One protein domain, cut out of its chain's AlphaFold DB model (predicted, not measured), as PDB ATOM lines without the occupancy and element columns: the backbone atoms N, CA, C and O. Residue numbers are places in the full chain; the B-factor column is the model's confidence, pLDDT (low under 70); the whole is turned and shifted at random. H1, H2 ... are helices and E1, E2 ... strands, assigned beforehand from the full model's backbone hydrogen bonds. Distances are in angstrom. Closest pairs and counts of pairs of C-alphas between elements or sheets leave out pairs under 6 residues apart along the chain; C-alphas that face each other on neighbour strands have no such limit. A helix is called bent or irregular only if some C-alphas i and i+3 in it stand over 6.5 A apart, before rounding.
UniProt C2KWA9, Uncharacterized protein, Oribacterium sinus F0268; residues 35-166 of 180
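AT A GLANCE: This is residues 35 to 166 of the 180 residues of an uncharacterized protein of Oribacterium sinus F0268 (UniProt C2KWA9). A twisted six-stranded sheet forms the middle of a three-layered body, with helices H3 and H4 on one face and H5 and H6 on the other. Short H1 and H2 only graze the sheet. The 132 printed residues include six named helices and six named strands, in the order H1 E1 H2 H3 E2 E3 H4 E4 E5 H5 H6 E6. The sheet runs E4 E5 E1 E3 E2 E6 and is mixed, as is the class, helices and strands. The whole is compact, with a radius of gyration of the C-alphas of 13.8 A, and rounded, spanning 38 by 36 by 32 A.

IN THESE COORDINATES: The strands are E4, residues 122 to 126; E5, 129 to 134; E1, 42 to 50, 21.4 A long; E3, 97 to 108, 22.9 A; E2, 83 to 88; and E6, 160 to 165, which ends at C-alpha 165 (-35.683, 54.005, 43.255). E1 bends by 76 degrees at residue 45 and E3 by 114 degrees at residue 105. The helices are H1, residues 35 to 38, beginning at C-alpha 35 (-15.742, 37.311, 41.504); H2, 53 to 56; H3, 65 to 77, 18.1 A; H4, 109 to 115; H5, 138 to 150, 20.2 A; and H6, 154 to 159. H5 and H6 are only just irregular: C-alphas 139 and 142 are 6.8 A apart, 155 and 158 6.9 A.

HOW THE PARTS SIT: E5 and E1 are parallel, with N 132 and O 47 at 2.8 A. The other neighbours are antiparallel: E1 and E3 (N 48 and O 99, 2.9 A), the hairpin E2 and E3 (N 86 and O 100, 2.8 A), E2 and E6 (N 85 and O 163, 2.9 A) and the hairpin E4 and E5 (N 124 and O 131, 3.0 A). E1, H2 H3, E2 and E3, H4, E4 are split strand-helix-strand units, their parallel strands separated by other strands, with right-handed crossovers. H3 and H4, on the same face, only just touch, with 3 pairs of C-alphas within 8 A, through residues 75 to 76 of H3; the closest C-alphas, of Phe 76 and Phe 115, are 5.8 A apart. H5, on the opposite face, has a height over the sheet of 8.8 A. Every O i to N i+4 pair is within hydrogen-bond range in H3, against 2 of 3 in H4, 3 of 9 in H5 and 0 of 2 in H6; O i to N i+3 pairs number 7 of 10 in H5 and 2 of 3 in H6; H1 and H2 are too short for i+4 pairs.

THE WHOLE: The two C-alphas farthest apart, of Asp 40 and Leu 92, are 38.3 A apart. The printed part has no cut and no long link. Mean pLDDT of the printed part is 89.4; residues 150 to 158 are under 70.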
ATOM      1  N   PHE A  35     -15.741  36.256  40.498       89.94
ATOM      2  CA  PHE A  35     -15.742  37.311  41.504       89.94
ATOM      3  C   PHE A  35     -14.361  37.947  41.675       89.94
ATOM      4  O   PHE A  35     -14.234  39.168  41.618       89.94
ATOM      5  N   ILE A  36     -13.307  37.143  41.836       89.56
ATOM      6  CA  ILE A  36     -11.938  37.660  41.983       89.56
ATOM      7  C   ILE A  36     -11.522  38.493  40.761       89.56
ATOM      8  O   ILE A  36     -10.798  39.475  40.923       89.56
ATOM      9  N   GLN A  37     -11.968  38.117  39.562       90.38
ATOM     10  CA  GLN A  37     -11.632  38.814  38.319       90.38
ATOM     11  C   GLN A  37     -12.403  40.128  38.135       90.38
ATOM     12  O   GLN A  37     -11.848  41.084  37.591       90.38
ATOM     13  N   LEU A  38     -13.664  40.180  38.570       93.50
ATOM     14  CA  LEU A  38     -14.578  41.285  38.267       93.50
ATOM     15  C   LEU A  38     -14.805  42.255  39.435       93.50
ATOM     16  O   LEU A  38     -15.311  43.349  39.203       93.50
ATOM     17  N   LYS A  39     -14.430  41.902  40.674       91.19
ATOM     18  CA  LYS A  39     -14.783  42.657  41.899       91.19
ATOM     19  C   LYS A  39     -14.464  44.161  41.876       91.19
ATOM     20  O   LYS A  39     -15.192  44.917  42.506       91.19
ATOM     21  N   ASP A  40     -13.403  44.569  41.174       92.19
ATOM     22  CA  ASP A  40     -12.924  45.963  41.121       92.19
ATOM     23  C   ASP A  40     -13.364  46.699  39.837       92.19
ATOM     24  O   ASP A  40     -12.913  47.815  39.582       92.19
ATOM     25  N   GLN A  41     -14.192  46.069  38.997       96.00
ATOM     26  CA  GLN A  41     -14.790  46.699  37.816       96.00
ATOM     27  C   GLN A  41     -16.075  47.435  38.193       96.00
ATOM     28  O   GLN A  41     -16.701  47.101  39.198       96.00
ATOM     29  N   TYR A  42     -16.447  48.423  37.383       97.12
ATOM     30  CA  TYR A  42     -17.564  49.329  37.632       97.12
ATOM     31  C   TYR A  42     -18.593  49.214  36.513       97.12
ATOM     32  O   TYR A  42     -18.224  49.077  35.347       97.12
ATOM     33  N   PHE A  43     -19.871  49.249  36.883       97.31
ATOM     34  CA  PHE A  43     -20.986  49.086  35.960       97.31
ATOM     35  C   PHE A  43     -22.145  50.000  36.354       97.31
ATOM     36  O   PHE A  43     -22.528  50.071  37.521       97.31
ATOM     37  N   SER A  44     -22.737  50.666  35.365       96.81
ATOM     38  CA  SER A  44     -24.017  51.378  35.502       96.81
ATOM     39  C   SER A  44     -25.202  50.534  35.034       96.81
ATOM     40  O   SER A  44     -26.343  50.849  35.352       96.81
ATOM     41  N   GLN A  45     -24.959  49.443  34.302       97.19
ATOM     42  CA  GLN A  45     -26.002  48.550  33.805       97.19
ATOM     43  C   GLN A  45     -25.733  47.115  34.225       97.19
ATOM     44  O   GLN A  45     -24.638  46.586  34.006       97.19
ATOM     45  N   ILE A  46     -26.759  46.475  34.785       96.69
ATOM     46  CA  ILE A  46     -26.714  45.057  35.118       96.69
ATOM     47  C   ILE A  46     -27.957  44.315  34.635       96.69
ATOM     48  O   ILE A  46     -29.070  44.847  34.602       96.69
ATOM     49  N   LEU A  47     -27.752  43.042  34.316       96.19
ATOM     50  CA  LEU A  47     -28.809  42.073  34.066       96.19
ATOM     51  C   LEU A  47     -28.723  40.975  35.117       96.19
ATOM     52  O   LEU A  47     -27.649  40.428  35.362       96.19
ATOM     53  N   VAL A  48     -29.848  40.634  35.734       96.12
ATOM     54  CA  VAL A  48     -29.900  39.625  36.795       96.12
ATOM     55  C   VAL A  48     -30.846  38.510  36.394       96.12
ATOM     56  O   VAL A  48     -31.997  38.760  36.056       96.12
ATOM     57  N   TYR A  49     -30.364  37.276  36.464       95.62
ATOM     58  CA  TYR A  49     -31.152  36.060  36.321       95.62
ATOM     59  C   TYR A  49     -31.211  35.342  37.663       95.62
ATOM     60  O   TYR A  49     -30.168  35.021  38.244       95.62
ATOM     61  N   ILE A  50     -32.413  35.030  38.136       94.94
ATOM     62  CA  ILE A  50     -32.628  34.297  39.381       94.94
ATOM     63  C   ILE A  50     -33.391  33.016  39.080       94.94
ATOM     64  O   ILE A  50     -34.584  33.046  38.789       94.94
ATOM     65  N   GLU A  51     -32.686  31.886  39.179       94.12
ATOM     66  CA  GLU A  51     -33.290  30.562  39.051       94.12
ATOM     67  C   GLU A  51     -34.202  30.307  40.250       94.12
ATOM     68  O   GLU A  51     -33.756  30.427  41.397       94.12
ATOM     69  N   ASN A  52     -35.453  29.924  39.987       93.25
ATOM     70  CA  ASN A  52     -36.454  29.617  41.006       93.25
ATOM     71  C   ASN A  52     -36.487  30.676  42.127       93.25
ATOM     72  O   ASN A  52     -36.129  30.393  43.271       93.25
ATOM     73  N   ALA A  53     -36.878  31.902  41.787       93.38
ATOM     74  CA  ALA A  53     -36.799  33.068  42.665       93.38
ATOM     75  C   ALA A  53     -37.455  32.826  44.040       93.38
ATOM     76  O   ALA A  53     -36.882  33.132  45.081       93.38
ATOM     77  N   GLU A  54     -38.594  32.139  44.069       93.31
ATOM     78  CA  GLU A  54     -39.333  31.807  45.295       93.31
ATOM     79  C   GLU A  54     -38.474  31.149  46.389       93.31
ATOM     80  O   GLU A  54     -38.741  31.347  47.569       93.31
ATOM     81  N   GLN A  55     -37.413  30.414  46.031       91.06
ATOM     82  CA  GLN A  55     -36.553  29.730  47.004       91.06
ATOM     83  C   GLN A  55     -35.697  30.673  47.866       91.06
ATOM     84  O   GLN A  55     -35.140  30.240  48.874       91.06
ATOM     85  N   TYR A  56     -35.542  31.937  47.460       89.75
ATOM     86  CA  TYR A  56     -34.722  32.921  48.173       89.75
ATOM     87  C   TYR A  56     -35.522  33.788  49.146       89.75
ATOM     88  O   TYR A  56     -34.915  34.562  49.891       89.75
ATOM     89  N   LEU A  57     -36.850  33.672  49.148       89.88
ATOM     90  CA  LEU A  57     -37.744  34.415  50.027       89.88
ATOM     91  C   LEU A  57     -38.459  33.443  50.968       89.88
ATOM     92  O   LEU A  57     -38.932  32.384  50.551       89.88
ATOM     93  N   ASP A  58     -38.548  33.804  52.245       88.12
ATOM     94  CA  ASP A  58     -39.240  32.978  53.232       88.12
ATOM     95  C   ASP A  58     -40.729  32.890  52.871       88.12
ATOM     96  O   ASP A  58     -41.422  33.901  52.795       88.12
ATOM     97  N   GLY A  59     -41.215  31.671  52.612       89.31
ATOM     98  CA  GLY A  59     -42.586  31.455  52.144       89.31
ATOM     99  C   GLY A  59     -42.839  31.913  50.703       89.31
ATOM    100  O   GLY A  59     -43.982  32.194  50.361       89.31
ATOM    101  N   GLY A  60     -41.813  31.981  49.845       89.50
ATOM    102  CA  GLY A  60     -41.907  32.542  48.489       89.50
ATOM    103  C   GLY A  60     -43.045  32.013  47.604       89.50
ATOM    104  O   GLY A  60     -43.583  32.771  46.800       89.50
ATOM    105  N   GLU A  61     -43.468  30.755  47.775       91.50
ATOM    106  CA  GLU A  61     -44.607  30.172  47.038       91.50
ATOM    107  C   GLU A  61     -45.962  30.803  47.421       91.50
ATOM    108  O   GLU A  61     -46.899  30.811  46.621       91.50
ATOM    109  N   GLU A  62     -46.069  31.353  48.633       92.81
ATOM    110  CA  GLU A  62     -47.269  32.005  49.169       92.81
ATOM    111  C   GLU A  62     -47.295  33.514  48.873       92.81
ATOM    112  O   GLU A  62     -48.362  34.129  48.905       92.81
ATOM    113  N   ILE A  63     -46.142  34.108  48.539       93.88
ATOM    114  CA  ILE A  63     -46.025  35.539  48.227       93.88
ATOM    115  C   ILE A  63     -46.749  35.831  46.900       93.88
ATOM    116  O   ILE A  63     -46.525  35.119  45.914       93.88
ATOM    117  N   PRO A  64     -47.609  36.862  46.820       93.62
ATOM    118  CA  PRO A  64     -48.192  37.319  45.563       93.62
ATOM    119  C   PRO A  64     -47.128  37.719  44.535       93.62
ATOM    120  O   PRO A  64     -46.125  38.340  44.871       93.62
ATOM    121  N   GLU A  65     -47.377  37.435  43.256       93.38
ATOM    122  CA  GLU A  65     -46.428  37.698  42.160       93.38
ATOM    123  C   GLU A  65     -45.888  39.139  42.159       93.38
ATOM    124  O   GLU A  65     -44.682  39.357  42.082       93.38
ATOM    125  N   GLN A  66     -46.772  40.124  42.335       92.12
ATOM    126  CA  GLN A  66     -46.411  41.545  42.337       92.12
ATOM    127  C   GLN A  66     -45.557  41.965  43.540       92.12
ATOM    128  O   GLN A  66     -44.789  42.927  43.431       92.12
ATOM    129  N   GLU A  67     -45.732  41.293  44.681       94.00
ATOM    130  CA  GLU A  67     -44.952  41.520  45.901       94.00
ATOM    131  C   GLU A  67     -43.580  40.859  45.777       94.00
ATOM    132  O   GLU A  67     -42.576  41.478  46.110       94.00
ATOM    133  N   LEU A  68     -43.519  39.654  45.199       94.69
ATOM    134  CA  LEU A  68     -42.261  38.982  44.883       94.69
ATOM    135  C   LEU A  68     -41.428  39.832  43.917       94.69
ATOM    136  O   LEU A  68     -40.266  40.105  44.200       94.69
ATOM    137  N   GLN A  69     -42.028  40.312  42.821       94.69
ATOM    138  CA  GLN A  69     -41.360  41.224  41.887       94.69
ATOM    139  C   GLN A  69     -40.811  42.462  42.600       94.69
ATOM    140  O   GLN A  69     -39.656  42.818  42.383       94.69
ATOM    141  N   LEU A  70     -41.622  43.096  43.455       95.44
ATOM    142  CA  LEU A  70     -41.226  44.300  44.182       95.44
ATOM    143  C   LEU A  70     -40.053  44.032  45.131       95.44
ATOM    144  O   LEU A  70     -39.090  44.785  45.090       95.44
ATOM    145  N   ALA A  71     -40.080  42.936  45.891       94.94
ATOM    146  CA  ALA A  71     -39.002  42.585  46.818       94.94
ATOM    147  C   ALA A  71     -37.643  42.443  46.108       94.94
ATOM    148  O   ALA A  71     -36.605  42.855  46.628       94.94
ATOM    149  N   TYR A  72     -37.636  41.884  44.895       95.88
ATOM    150  CA  TYR A  72     -36.426  41.811  44.077       95.88
ATOM    151  C   TYR A  72     -36.019  43.153  43.489       95.88
ATOM    152  O   TYR A  72     -34.830  43.453  43.447       95.88
ATOM    153  N   MET A  73     -36.981  43.962  43.049       96.25
ATOM    154  CA  MET A  73     -36.689  45.310  42.572       96.25
ATOM    155  C   MET A  73     -36.060  46.162  43.677       96.25
ATOM    156  O   MET A  73     -35.032  46.784  43.442       96.25
ATOM    157  N   GLU A  74     -36.623  46.123  44.884       95.06
ATOM    158  CA  GLU A  74     -36.093  46.797  46.072       95.06
ATOM    159  C   GLU A  74     -34.688  46.294  46.407       95.06
ATOM    160  O   GLU A  74     -33.784  47.098  46.614       95.06
ATOM    161  N   SER A  75     -34.466  44.974  46.349       94.69
ATOM    162  CA  SER A  75     -33.156  44.365  46.630       94.69
ATOM    163  C   SER A  75     -32.027  44.862  45.728       94.69
ATOM    164  O   SER A  75     -30.881  44.724  46.121       94.69
ATOM    165  N   PHE A  76     -32.311  45.373  44.528       94.81
ATOM    166  CA  PHE A  76     -31.292  45.901  43.609       94.81
ATOM    167  C   PHE A  76     -31.433  47.405  43.341       94.81
ATOM    168  O   PHE A  76     -30.579  47.980  42.676       94.81
ATOM    169  N   GLY A  77     -32.506  48.039  43.812       92.62
ATOM    170  CA  GLY A  77     -32.796  49.447  43.561       92.62
ATOM    171  C   GLY A  77     -32.631  50.333  44.790       92.62
ATOM    172  O   GLY A  77     -32.149  51.460  44.669       92.62
ATOM    173  N   GLU A  78     -32.999  49.846  45.976       91.31
ATOM    174  CA  GLU A  78     -32.927  50.633  47.208       91.31
ATOM    175  C   GLU A  78     -31.506  50.745  47.757       91.31
ATOM    176  O   GLU A  78     -30.682  49.845  47.615       91.31
ATOM    177  N   ASN A  79     -31.248  51.838  48.479       89.44
ATOM    178  CA  ASN A  79     -29.955  52.118  49.107       89.44
ATOM    179  C   ASN A  79     -28.793  52.197  48.105       89.44
ATOM    180  O   ASN A  79     -27.659  51.841  48.426       89.44
ATOM    181  N   THR A  80     -29.083  52.671  46.893       90.12
ATOM    182  CA  THR A  80     -28.112  52.836  45.806       90.12
ATOM    183  C   THR A  80     -27.977  54.310  45.406       90.12
ATOM    184  O   THR A  80     -28.569  55.197  46.024       90.12
ATOM    185  N   VAL A  81     -27.198  54.572  44.354       90.69
ATOM    186  CA  VAL A  81     -27.018  55.886  43.703       90.69
ATOM    187  C   VAL A  81     -28.225  56.336  42.874       90.69
ATOM    188  O   VAL A  81     -28.115  57.280  42.104       90.69
ATOM    189  N   GLY A  82     -29.367  55.672  43.023       94.06
ATOM    190  CA  GLY A  82     -30.527  55.844  42.163       94.06
ATOM    191  C   GLY A  82     -30.533  54.784  41.069       94.06
ATOM    192  O   GLY A  82     -29.492  54.461  40.490       94.06
ATOM    193  N   ALA A  83     -31.697  54.179  40.837       96.62
ATOM    194  CA  ALA A  83     -31.818  53.018  39.969       96.62
ATOM    195  C   ALA A  83     -33.180  52.947  39.276       96.62
ATOM    196  O   ALA A  83     -34.234  52.921  39.915       96.62
ATOM    197  N   MET A  84     -33.159  52.801  37.954       97.06
ATOM    198  CA  MET A  84     -34.298  52.311  37.187       97.06
ATOM    199  C   MET A  84     -34.245  50.786  37.147       97.06
ATOM    200  O   MET A  84     -33.327  50.210  36.562       97.06
ATOM    201  N   VAL A  85     -35.257  50.128  37.710       96.38
ATOM    202  CA  VAL A  85     -35.351  48.667  37.740       96.38
ATOM    203  C   VAL A  85     -36.564  48.201  36.945       96.38
ATOM    204  O   VAL A  85     -37.682  48.680  37.142       96.38
ATOM    205  N   LYS A  86     -36.353  47.216  36.074       94.38
ATOM    206  CA  LYS A  86     -37.403  46.455  35.391       94.38
ATOM    207  C   LYS A  86     -37.321  44.996  35.809       94.38
ATOM    208  O   LYS A  86     -36.244  44.410  35.759       94.38
ATOM    209  N   CYS A  87     -38.449  44.419  36.191       94.25
ATOM    210  CA  CYS A  87     -38.571  43.050  36.663       94.25
ATOM    211  C   CYS A  87     -39.550  42.273  35.793       94.25
ATOM    212  O   CYS A  87     -40.683  42.709  35.599       94.25
ATOM    213  N   TYR A  88     -39.116  41.116  35.304       92.56
ATOM    214  CA  TYR A  88     -39.897  40.227  34.458       92.56
ATOM    215  C   TYR A  88     -40.042  38.902  35.187       92.56
ATOM    216  O   TYR A  88     -39.060  38.204  35.452       92.56
ATOM    217  N   PHE A  89     -41.277  38.581  35.551       91.69
ATOM    218  CA  PHE A  89     -41.593  37.363  36.277       91.69
ATOM    219  C   PHE A  89     -43.054  37.010  36.053       91.69
ATOM    220  O   PHE A  89     -43.926  37.860  36.237       91.69
ATOM    221  N   ARG A  90     -43.309  35.755  35.682       89.50
ATOM    222  CA  ARG A  90     -44.659  35.217  35.553       89.50
ATOM    223  C   ARG A  90     -44.693  33.794  36.080       89.50
ATOM    224  O   ARG A  90     -44.291  32.860  35.388       89.50
ATOM    225  N   ARG A  91     -45.254  33.619  37.274       88.88
ATOM    226  CA  ARG A  91     -45.265  32.346  38.015       88.88
ATOM    227  C   ARG A  91     -45.870  31.189  37.217       88.88
ATOM    228  O   ARG A  91     -45.458  30.044  37.381       88.88
ATOM    229  N   LEU A  92     -46.871  31.472  36.381       88.00
ATOM    230  CA  LEU A  92     -47.547  30.458  35.563       88.00
ATOM    231  C   LEU A  92     -46.690  29.933  34.401       88.00
ATOM    232  O   LEU A  92     -46.961  28.836  33.916       88.00
ATOM    233  N   GLU A  93     -45.691  30.694  33.955       86.44
ATOM    234  CA  GLU A  93     -44.800  30.314  32.851       86.44
ATOM    235  C   GLU A  93     -43.463  29.780  33.351       86.44
ATOM    236  O   GLU A  93     -42.986  28.755  32.862       86.44
ATOM    237  N   SER A  94     -42.867  30.455  34.334       88.62
ATOM    238  CA  SER A  94     -41.598  30.063  34.929       88.62
ATOM    239  C   SER A  94     -41.497  30.528  36.381       88.62
ATOM    240  O   SER A  94     -42.075  31.538  36.779       88.62
ATOM    241  N   LYS A  95     -40.717  29.792  37.178       91.56
ATOM    242  CA  LYS A  95     -40.294  30.236  38.515       91.56
ATOM    243  C   LYS A  95     -39.048  31.129  38.469       91.56
ATOM    244  O   LYS A  95     -38.608  31.609  39.512       91.56
ATOM    245  N   ASP A  96     -38.475  31.334  37.290       93.50
ATOM    246  CA  ASP A  96     -37.279  32.143  37.101       93.50
ATOM    247  C   ASP A  96     -37.642  33.618  36.933       93.50
ATOM    248  O   ASP A  96     -38.639  33.954  36.293       93.50
ATOM    249  N   LEU A  97     -36.820  34.494  37.508       94.12
ATOM    250  CA  LEU A  97     -37.028  35.940  37.508       94.12
ATOM    251  C   LEU A  97     -35.862  36.647  36.824       94.12
ATOM    252  O   LEU A  97     -34.699  36.297  37.043       94.12
ATOM    253  N   LEU A  98     -36.180  37.666  36.026       94.88
ATOM    254  CA  LEU A  98     -35.199  38.512  35.355       94.88
ATOM    255  C   LEU A  98     -35.306  39.948  35.863       94.88
ATOM    256  O   LEU A  98     -36.410  40.482  35.977       94.88
ATOM    257  N   LEU A  99     -34.165  40.594  36.089       95.31
ATOM    258  CA  LEU A  99     -34.081  42.035  36.304       95.31
ATOM    259  C   LEU A  99     -33.192  42.679  35.246       95.31
ATOM    260  O   LEU A  99     -32.144  42.138  34.890       95.31
ATOM    261  N   ALA A 100     -33.584  43.871  34.815       95.25
ATOM    262  CA  ALA A 100     -32.709  44.820  34.148       95.25
ATOM    263  C   ALA A 100     -32.632  46.081  35.006       95.25
ATOM    264  O   ALA A 100     -33.669  46.667  35.331       95.25
ATOM    265  N   VAL A 101     -31.419  46.475  35.382       96.44
ATOM    266  CA  VAL A 101     -31.183  47.620  36.264       96.44
ATOM    267  C   VAL A 101     -30.226  48.586  35.583       96.44
ATOM    268  O   VAL A 101     -29.165  48.179  35.107       96.44
ATOM    269  N   GLY A 102     -30.613  49.856  35.544       97.00
ATOM    270  CA  GLY A 102     -29.741  50.969  35.190       97.00
ATOM    271  C   GLY A 102     -29.584  51.890  36.392       97.00
ATOM    272  O   GLY A 102     -30.581  52.435  36.859       97.00
ATOM    273  N   TYR A 103     -28.360  52.038  36.882       97.19
ATOM    274  CA  TYR A 103     -27.997  52.958  37.952       97.19
ATOM    275  C   TYR A 103     -27.662  54.339  37.385       97.19
ATOM    276  O   TYR A 103     -27.114  54.442  36.284       97.19
ATOM    277  N   ASP A 104     -27.952  55.394  38.146       95.88
ATOM    278  CA  ASP A 104     -27.670  56.774  37.724       95.88
ATOM    279  C   ASP A 104     -26.158  57.080  37.706       95.88
ATOM    280  O   ASP A 104     -25.701  57.947  36.960       95.88
ATOM    281  N   SER A 105     -25.367  56.324  38.475       95.00
ATOM    282  CA  SER A 105     -23.900  56.335  38.463       95.00
ATOM    283  C   SER A 105     -23.346  54.908  38.516       95.00
ATOM    284  O   SER A 105     -24.041  53.969  38.904       95.00
ATOM    285  N   GLU A 106     -22.095  54.722  38.099       95.81
ATOM    286  CA  GLU A 106     -21.460  53.406  38.126       95.81
ATOM    287  C   GLU A 106     -21.185  52.944  39.561       95.81
ATOM    288  O   GLU A 106     -20.708  53.705  40.403       95.81
ATOM    289  N   LEU A 107     -21.434  51.661  39.813       94.75
ATOM    290  CA  LEU A 107     -21.125  50.989  41.070       94.75
ATOM    291  C   LEU A 107     -20.102  49.890  40.820       94.75
ATOM    292  O   LEU A 107     -20.112  49.250  39.763       94.75
ATOM    293  N   SER A 108     -19.228  49.633  41.790       94.81
ATOM    294  CA  SER A 108     -18.320  48.495  41.685       94.81
ATOM    295  C   SER A 108     -19.094  47.173  41.734       94.81
ATOM    296  O   SER A 108     -20.129  47.054  42.396       94.81
ATOM    297  N   THR A 109     -18.566  46.127  41.096       94.25
ATOM    298  CA  THR A 109     -19.123  44.766  41.183       94.25
ATOM    299  C   THR A 109     -19.295  44.330  42.637       94.25
ATOM    300  O   THR A 109     -20.284  43.687  42.976       94.25
ATOM    301  N   TRP A 110     -18.352  44.682  43.516       92.50
ATOM    302  CA  TRP A 110     -18.467  44.396  44.945       92.50
ATOM    303  C   TRP A 110     -19.716  45.026  45.575       92.50
ATOM    304  O   TRP A 110     -20.452  44.332  46.277       92.50
ATOM    305  N   GLU A 111     -19.964  46.312  45.318       91.94
ATOM    306  CA  GLU A 111     -21.149  47.020  45.818       91.94
ATOM    307  C   GLU A 111     -22.428  46.390  45.272       91.94
ATOM    308  O   GLU A 111     -23.312  46.033  46.048       91.94
ATOM    309  N   ILE A 112     -22.482  46.129  43.966       94.25
ATOM    310  CA  ILE A 112     -23.629  45.485  43.317       94.25
ATOM    311  C   ILE A 112     -23.945  44.122  43.952       94.25
ATOM    312  O   ILE A 112     -25.095  43.820  44.274       94.25
ATOM    313  N   LEU A 113     -22.929  43.285  44.171       92.50
ATOM    314  CA  LEU A 113     -23.106  41.968  44.794       92.50
ATOM    315  C   LEU A 113     -23.535  42.058  46.265       92.50
ATOM    316  O   LEU A 113     -24.110  41.105  46.799       92.50
ATOM    317  N   SER A 114     -23.269  43.186  46.924       90.00
ATOM    318  CA  SER A 114     -23.651  43.422  48.314       90.00
ATOM    319  C   SER A 114     -25.149  43.678  48.499       90.00
ATOM    320  O   SER A 114     -25.634  43.530  49.619       90.00
ATOM    321  N   PHE A 115     -25.893  43.989  47.434       88.19
ATOM    322  CA  PHE A 115     -27.329  44.265  47.528       88.19
ATOM    323  C   PHE A 115     -28.171  42.990  47.668       88.19
ATOM    324  O   PHE A 115     -29.145  42.949  48.417       88.19
ATOM    325  N   PHE A 116     -27.734  41.887  47.050       85.19
ATOM    326  CA  PHE A 116     -28.422  40.597  47.130       85.19
ATOM    327  C   PHE A 116     -27.514  39.490  47.690       85.19
ATOM    328  O   PHE A 116     -27.052  38.585  46.988       85.19
ATOM    329  N   GLN A 117     -27.291  39.539  49.008       79.50
ATOM    330  CA  GLN A 117     -26.341  38.696  49.762       79.50
ATOM    331  C   GLN A 117     -26.819  37.252  50.009       79.50
ATOM    332  O   GLN A 117     -26.608  36.687  51.085       79.50
ATOM    333  N   ARG A 118     -27.496  36.627  49.039       82.31
ATOM    334  CA  ARG A 118     -27.960  35.234  49.168       82.31
ATOM    335  C   ARG A 118     -26.877  34.222  48.812       82.31
ATOM    336  O   ARG A 118     -26.747  33.224  49.508       82.31
ATOM    337  N   LYS A 119     -26.128  34.476  47.735       87.12
ATOM    338  CA  LYS A 119     -24.942  33.718  47.295       87.12
ATOM    339  C   LYS A 119     -24.144  34.552  46.293       87.12
ATOM    340  O   LYS A 119     -24.701  35.457  45.684       87.12
ATOM    341  N   ILE A 120     -22.883  34.204  46.055       89.50
ATOM    342  CA  ILE A 120     -22.116  34.754  44.925       89.50
ATOM    343  C   ILE A 120     -22.676  34.141  43.625       89.50
ATOM    344  O   ILE A 120     -22.653  32.907  43.504       89.50
ATOM    345  N   PRO A 121     -23.204  34.947  42.684       93.50
ATOM    346  CA  PRO A 121     -23.719  34.459  41.407       93.50
ATOM    347  C   PRO A 121     -22.580  34.074  40.458       93.50
ATOM    348  O   PRO A 121     -21.436  34.489  40.643       93.50
ATOM    349  N   SER A 122     -22.894  33.291  39.426       92.56
ATOM    350  CA  SER A 122     -22.009  33.207  38.256       92.56
ATOM    351  C   SER A 122     -22.061  34.545  37.528       92.56
ATOM    352  O   SER A 122     -23.123  35.174  37.497       92.56
ATOM    353  N   MET A 123     -20.946  34.988  36.955       93.62
ATOM    354  CA  MET A 123     -20.876  36.299  36.310       93.62
ATOM    355  C   MET A 123     -20.376  36.188  34.878       93.62
ATOM    356  O   MET A 123     -19.574  35.321  34.543       93.62
ATOM    357  N   ASP A 124     -20.884  37.070  34.028       92.44
ATOM    358  CA  ASP A 124     -20.437  37.225  32.649       92.44
ATOM    359  C   ASP A 124     -20.579  38.687  32.221       92.44
ATOM    360  O   ASP A 124     -21.282  39.462  32.873       92.44
ATOM    361  N   LEU A 125     -19.951  39.046  31.106       92.62
ATOM    362  CA  LEU A 125     -20.075  40.370  30.506       92.62
ATOM    363  C   LEU A 125     -20.806  40.277  29.169       92.62
ATOM    364  O   LEU A 125     -20.453  39.471  28.307       92.62
ATOM    365  N   ASN A 126     -21.798  41.142  28.978       89.62
ATOM    366  CA  ASN A 126     -22.419  41.379  27.681       89.62
ATOM    367  C   ASN A 126     -22.116  42.815  27.243       89.62
ATOM    368  O   ASN A 126     -22.838  43.747  27.590       89.62
ATOM    369  N   GLY A 127     -21.002  43.002  26.529       89.00
ATOM    370  CA  GLY A 127     -20.460  44.338  26.276       89.00
ATOM    371  C   GLY A 127     -20.082  45.015  27.594       89.00
ATOM    372  O   GLY A 127     -19.333  44.436  28.380       89.00
ATOM    373  N   ASP A 128     -20.647  46.195  27.842       91.56
ATOM    374  CA  ASP A 128     -20.419  46.987  29.060       91.56
ATOM    375  C   ASP A 128     -21.446  46.686  30.173       91.56
ATOM    376  O   ASP A 128     -21.528  47.400  31.166       91.56
ATOM    377  N   THR A 129     -22.267  45.643  30.008       94.81
ATOM    378  CA  THR A 129     -23.265  45.218  30.998       94.81
ATOM    379  C   THR A 129     -22.765  44.019  31.795       94.81
ATOM    380  O   THR A 129     -22.361  43.003  31.217       94.81
ATOM    381  N   LEU A 130     -22.857  44.105  33.123       96.38
ATOM    382  CA  LEU A 130     -22.575  42.981  34.012       96.38
ATOM    383  C   LEU A 130     -23.803  42.070  34.121       96.38
ATOM    384  O   LEU A 130     -24.881  42.492  34.541       96.38
ATOM    385  N   CYS A 131     -23.632  40.796  33.781       95.56
ATOM    386  CA  CYS A 131     -24.679  39.787  33.880       95.56
ATOM    387  C   CYS A 131     -24.454  38.899  35.110       95.56
ATOM    388  O   CYS A 131     -23.427  38.226  35.220       95.56
ATOM    389  N   LEU A 132     -25.436  38.855  36.010       95.81
ATOM    390  CA  LEU A 132     -25.433  38.056  37.234       95.81
ATOM    391  C   LEU A 132     -26.394  36.871  37.097       95.81
ATOM    392  O   LEU A 132     -27.585  37.058  36.856       95.81
ATOM    393  N   TYR A 133     -25.908  35.650  37.316       94.81
ATOM    394  CA  TYR A 133     -26.708  34.428  37.219       94.81
ATOM    395  C   TYR A 133     -26.732  33.678  38.550       94.81
ATOM    396  O   TYR A 133     -25.777  33.003  38.947       94.81
ATOM    397  N   TYR A 134     -27.867  33.737  39.239       94.06
ATOM    398  CA  TYR A 134     -28.104  33.026  40.491       94.06
ATOM    399  C   TYR A 134     -28.580  31.588  40.236       94.06
ATOM    400  O   TYR A 134     -29.607  31.160  40.753       94.06
ATOM    401  N   VAL A 135     -27.790  30.796  39.510       92.31
ATOM    402  CA  VAL A 135     -28.098  29.391  39.175       92.31
ATOM    403  C   VAL A 135     -27.540  28.396  40.193       92.31
ATOM    404  O   VAL A 135     -26.538  28.660  40.867       92.31
ATOM    405  N   LYS A 136     -28.201  27.255  40.358       89.38
ATOM    406  CA  LYS A 136     -27.746  26.137  41.195       89.38
ATOM    407  C   LYS A 136     -26.574  25.378  40.573       89.38
ATOM    408  O   LYS A 136     -25.669  24.944  41.291       89.38
ATOM    409  N   ASP A 137     -26.617  25.198  39.257       88.81
ATOM    410  CA  ASP A 137     -25.640  24.441  38.478       88.81
ATOM    411  C   ASP A 137     -25.251  25.233  37.223       88.81
ATOM    412  O   ASP A 137     -26.109  25.589  36.425       88.81
ATOM    413  N   MET A 138     -23.959  25.469  37.004       83.81
ATOM    414  CA  MET A 138     -23.452  26.138  35.799       83.81
ATOM    415  C   MET A 138     -23.854  25.473  34.483       83.81
ATOM    416  O   MET A 138     -23.834  26.129  33.444       83.81
ATOM    417  N   ASN A 139     -24.249  24.200  34.489       85.50
ATOM    418  CA  ASN A 139     -24.803  23.571  33.292       85.50
ATOM    419  C   ASN A 139     -26.085  24.271  32.793       85.50
ATOM    420  O   ASN A 139     -26.358  24.226  31.593       85.50
ATOM    421  N   SER A 140     -26.845  24.952  33.665       84.19
ATOM    422  CA  SER A 140     -28.020  25.746  33.267       84.19
ATOM    423  C   SER A 140     -27.671  27.156  32.777       84.19
ATOM    424  O   SER A 140     -28.517  27.823  32.182       84.19
ATOM    425  N   LEU A 141     -26.414  27.594  32.918       84.31
ATOM    426  CA  LEU A 141     -25.976  28.943  32.554       84.31
ATOM    427  C   LEU A 141     -26.207  29.256  31.069       84.31
ATOM    428  O   LEU A 141     -26.596  30.367  30.724       84.31
ATOM    429  N   SER A 142     -26.003  28.280  30.179       86.06
ATOM    430  CA  SER A 142     -26.240  28.481  28.742       86.06
ATOM    431  C   SER A 142     -27.706  28.757  28.415       86.06
ATOM    432  O   SER A 142     -27.966  29.403  27.403       86.06
ATOM    433  N   GLU A 143     -28.641  28.230  29.204       85.50
ATOM    434  CA  GLU A 143     -30.066  28.491  29.017       85.50
ATOM    435  C   GLU A 143     -30.439  29.831  29.645       85.50
ATOM    436  O   GLU A 143     -31.036  30.666  28.974       85.50
ATOM    437  N   ALA A 144     -29.958  30.099  30.863       86.44
ATOM    438  CA  ALA A 144     -30.159  31.373  31.551       86.44
ATOM    439  C   ALA A 144     -29.682  32.582  30.721       86.44
ATOM    440  O   ALA A 144     -30.349  33.612  30.673       86.44
ATOM    441  N   LYS A 145     -28.561  32.444  29.999       88.06
ATOM    442  CA  LYS A 145     -28.049  33.470  29.071       88.06
ATOM    443  C   LYS A 145     -29.034  33.828  27.957       88.06
ATOM    444  O   LYS A 145     -29.087  34.982  27.543       88.06
ATOM    445  N   LYS A 146     -29.815  32.862  27.465       86.50
ATOM    446  CA  LYS A 146     -30.809  33.102  26.405       86.50
ATOM    447  C   LYS A 146     -32.012  33.880  26.922       86.50
ATOM    448  O   LYS A 146     -32.656  34.574  26.142       86.50
ATOM    449  N   SER A 147     -32.299  33.799  28.219       84.12
ATOM    450  CA  SER A 147     -33.439  34.485  28.824       84.12
ATOM    451  C   SER A 147     -33.337  36.005  28.709       84.12
ATOM    452  O   SER A 147     -34.357  36.674  28.603       84.12
ATOM    453  N   PHE A 148     -32.126  36.568  28.627       81.44
ATOM    454  CA  PHE A 148     -31.952  38.001  28.382       81.44
ATOM    455  C   PHE A 148     -32.286  38.428  26.950       81.44
ATOM    456  O   PHE A 148     -32.695  39.565  26.746       81.44
ATOM    457  N   SER A 149     -32.220  37.526  25.967       72.38
ATOM    458  CA  SER A 149     -32.670  37.812  24.595       72.38
ATOM    459  C   SER A 149     -34.188  38.010  24.502       72.38
ATOM    460  O   SER A 149     -34.679  38.576  23.530       72.38
ATOM    461  N   LEU A 150     -34.946  37.559  25.509       60.53
ATOM    462  CA  LEU A 150     -36.389  37.790  25.601       60.53
ATOM    463  C   LEU A 150     -36.719  39.232  26.011       60.53
ATOM    464  O   LEU A 150     -37.798  39.710  25.687       60.53
ATOM    465  N   LEU A 151     -35.790  39.936  26.669       65.31
ATOM    466  CA  LEU A 151     -35.969  41.331  27.090       65.31
ATOM    467  C   LEU A 151     -35.944  42.319  25.916       65.31
ATOM    468  O   LEU A 151     -36.456  43.429  26.038       65.31
ATOM    469  N   GLU A 152     -35.343  41.932  24.790       56.97
ATOM    470  CA  GLU A 152     -35.254  42.762  23.582       56.97
ATOM    471  C   GLU A 152     -36.539  42.725  22.734       56.97
ATOM    472  O   GLU A 152     -36.709  43.558  21.846       56.97
ATOM    473  N   ASN A 153     -37.453  41.784  23.005       52.06
ATOM    474  CA  ASN A 153     -38.709  41.626  22.274       52.06
ATOM    475  C   ASN A 153     -39.888  42.186  23.093       52.06
ATOM    476  O   ASN A 153     -40.035  41.874  24.272       52.06
ATOM    477  N   GLU A 154     -40.771  42.964  22.454       51.31
ATOM    478  CA  GLU A 154     -41.949  43.618  23.071       51.31
ATOM    479  C   GLU A 154     -42.926  42.646  23.785       51.31
ATOM    480  O   GLU A 154     -43.774  43.080  24.561       51.31
ATOM    481  N   GLU A 155     -42.801  41.326  23.587       47.62
ATOM    482  CA  GLU A 155     -43.616  40.293  24.255       47.62
ATOM    483  C   GLU A 155     -43.439  40.264  25.790       47.62
ATOM    484  O   GLU A 155     -44.317  39.773  26.500       47.62
ATOM    485  N   GLY A 156     -42.345  40.821  26.322       51.69
ATOM    486  CA  GLY A 156     -42.079  40.889  27.764       51.69
ATOM    487  C   GLY A 156     -42.811  42.007  28.519       51.69
ATOM    488  O   GLY A 156     -42.788  42.007  29.750       51.69
ATOM    489  N   GLU A 157     -43.458  42.957  27.830       60.47
ATOM    490  CA  GLU A 157     -44.079  44.116  28.491       60.47
ATOM    491  C   GLU A 157     -45.278  43.744  29.376       60.47
ATOM    492  O   GLU A 157     -45.483  44.377  30.411       60.47
ATOM    493  N   GLU A 158     -46.045  42.701  29.032       64.94
ATOM    494  CA  GLU A 158     -47.249  42.317  29.793       64.94
ATOM    495  C   GLU A 158     -46.921  41.829  31.219       64.94
ATOM    496  O   GLU A 158     -47.733  41.985  32.132       64.94
ATOM    497  N   TYR A 159     -45.720  41.278  31.430       75.19
ATOM    498  CA  TYR A 159     -45.269  40.726  32.719       75.19
ATOM    499  C   TYR A 159     -44.130  41.540  33.345       75.19
ATOM    500  O   TYR A 159     -43.511  41.108  34.322       75.19
ATOM    501  N   CYS A 160     -43.858  42.718  32.781       85.44
ATOM    502  CA  CYS A 160     -42.836  43.634  33.250       85.44
ATOM    503  C   CYS A 160     -43.405  44.585  34.306       85.44
ATOM    504  O   CYS A 160     -44.310  45.377  34.039       85.44
ATOM    505  N   LYS A 161     -42.804  44.589  35.494       90.31
ATOM    506  CA  LYS A 161     -42.981  45.648  36.491       90.31
ATOM    507  C   LYS A 161     -41.757  46.554  36.471       90.31
ATOM    508  O   LYS A 161     -40.635  46.076  36.585       90.31
ATOM    509  N   ALA A 162     -41.967  47.858  36.327       92.06
ATOM    510  CA  ALA A 162     -40.893  48.845  36.299       92.06
ATOM    511  C   ALA A 162     -41.068  49.873  37.419       92.06
ATOM    512  O   ALA A 162     -42.195  50.205  37.794       92.06
ATOM    513  N   GLY A 163     -39.957  50.373  37.947       93.38
ATOM    514  CA  GLY A 163     -39.945  51.374  39.006       93.38
ATOM    515  C   GLY A 163     -38.590  52.058  39.108       93.38
ATOM    516  O   GLY A 163     -37.562  51.449  38.821       93.38
ATOM    517  N   TYR A 164     -38.615  53.327  39.506       95.25
ATOM    518  CA  TYR A 164     -37.414  54.081  39.844       95.25
ATOM    519  C   TYR A 164     -37.275  54.168  41.364       95.25
ATOM    520  O   TYR A 164     -38.239  54.513  42.052       95.25
ATOM    521  N   PHE A 165     -36.079  53.873  41.859       94.88
ATOM    522  CA  PHE A 165     -35.683  54.005  43.255       94.88
ATOM    523  C   PHE A 165     -34.705  55.180  43.351       94.88
ATOM    524  O   PHE A 165     -33.695  55.159  42.650       94.88
ATOM    525  N   PRO A 166     -35.001  56.219  44.148       92.25
ATOM    526  CA  PRO A 166     -34.156  57.405  44.228       92.25
ATOM    527  C   PRO A 166     -32.830  57.121  44.936       92.25
ATOM    528  O   PRO A 166     -32.745  56.231  45.787       92.25
TER     529      PRO A 166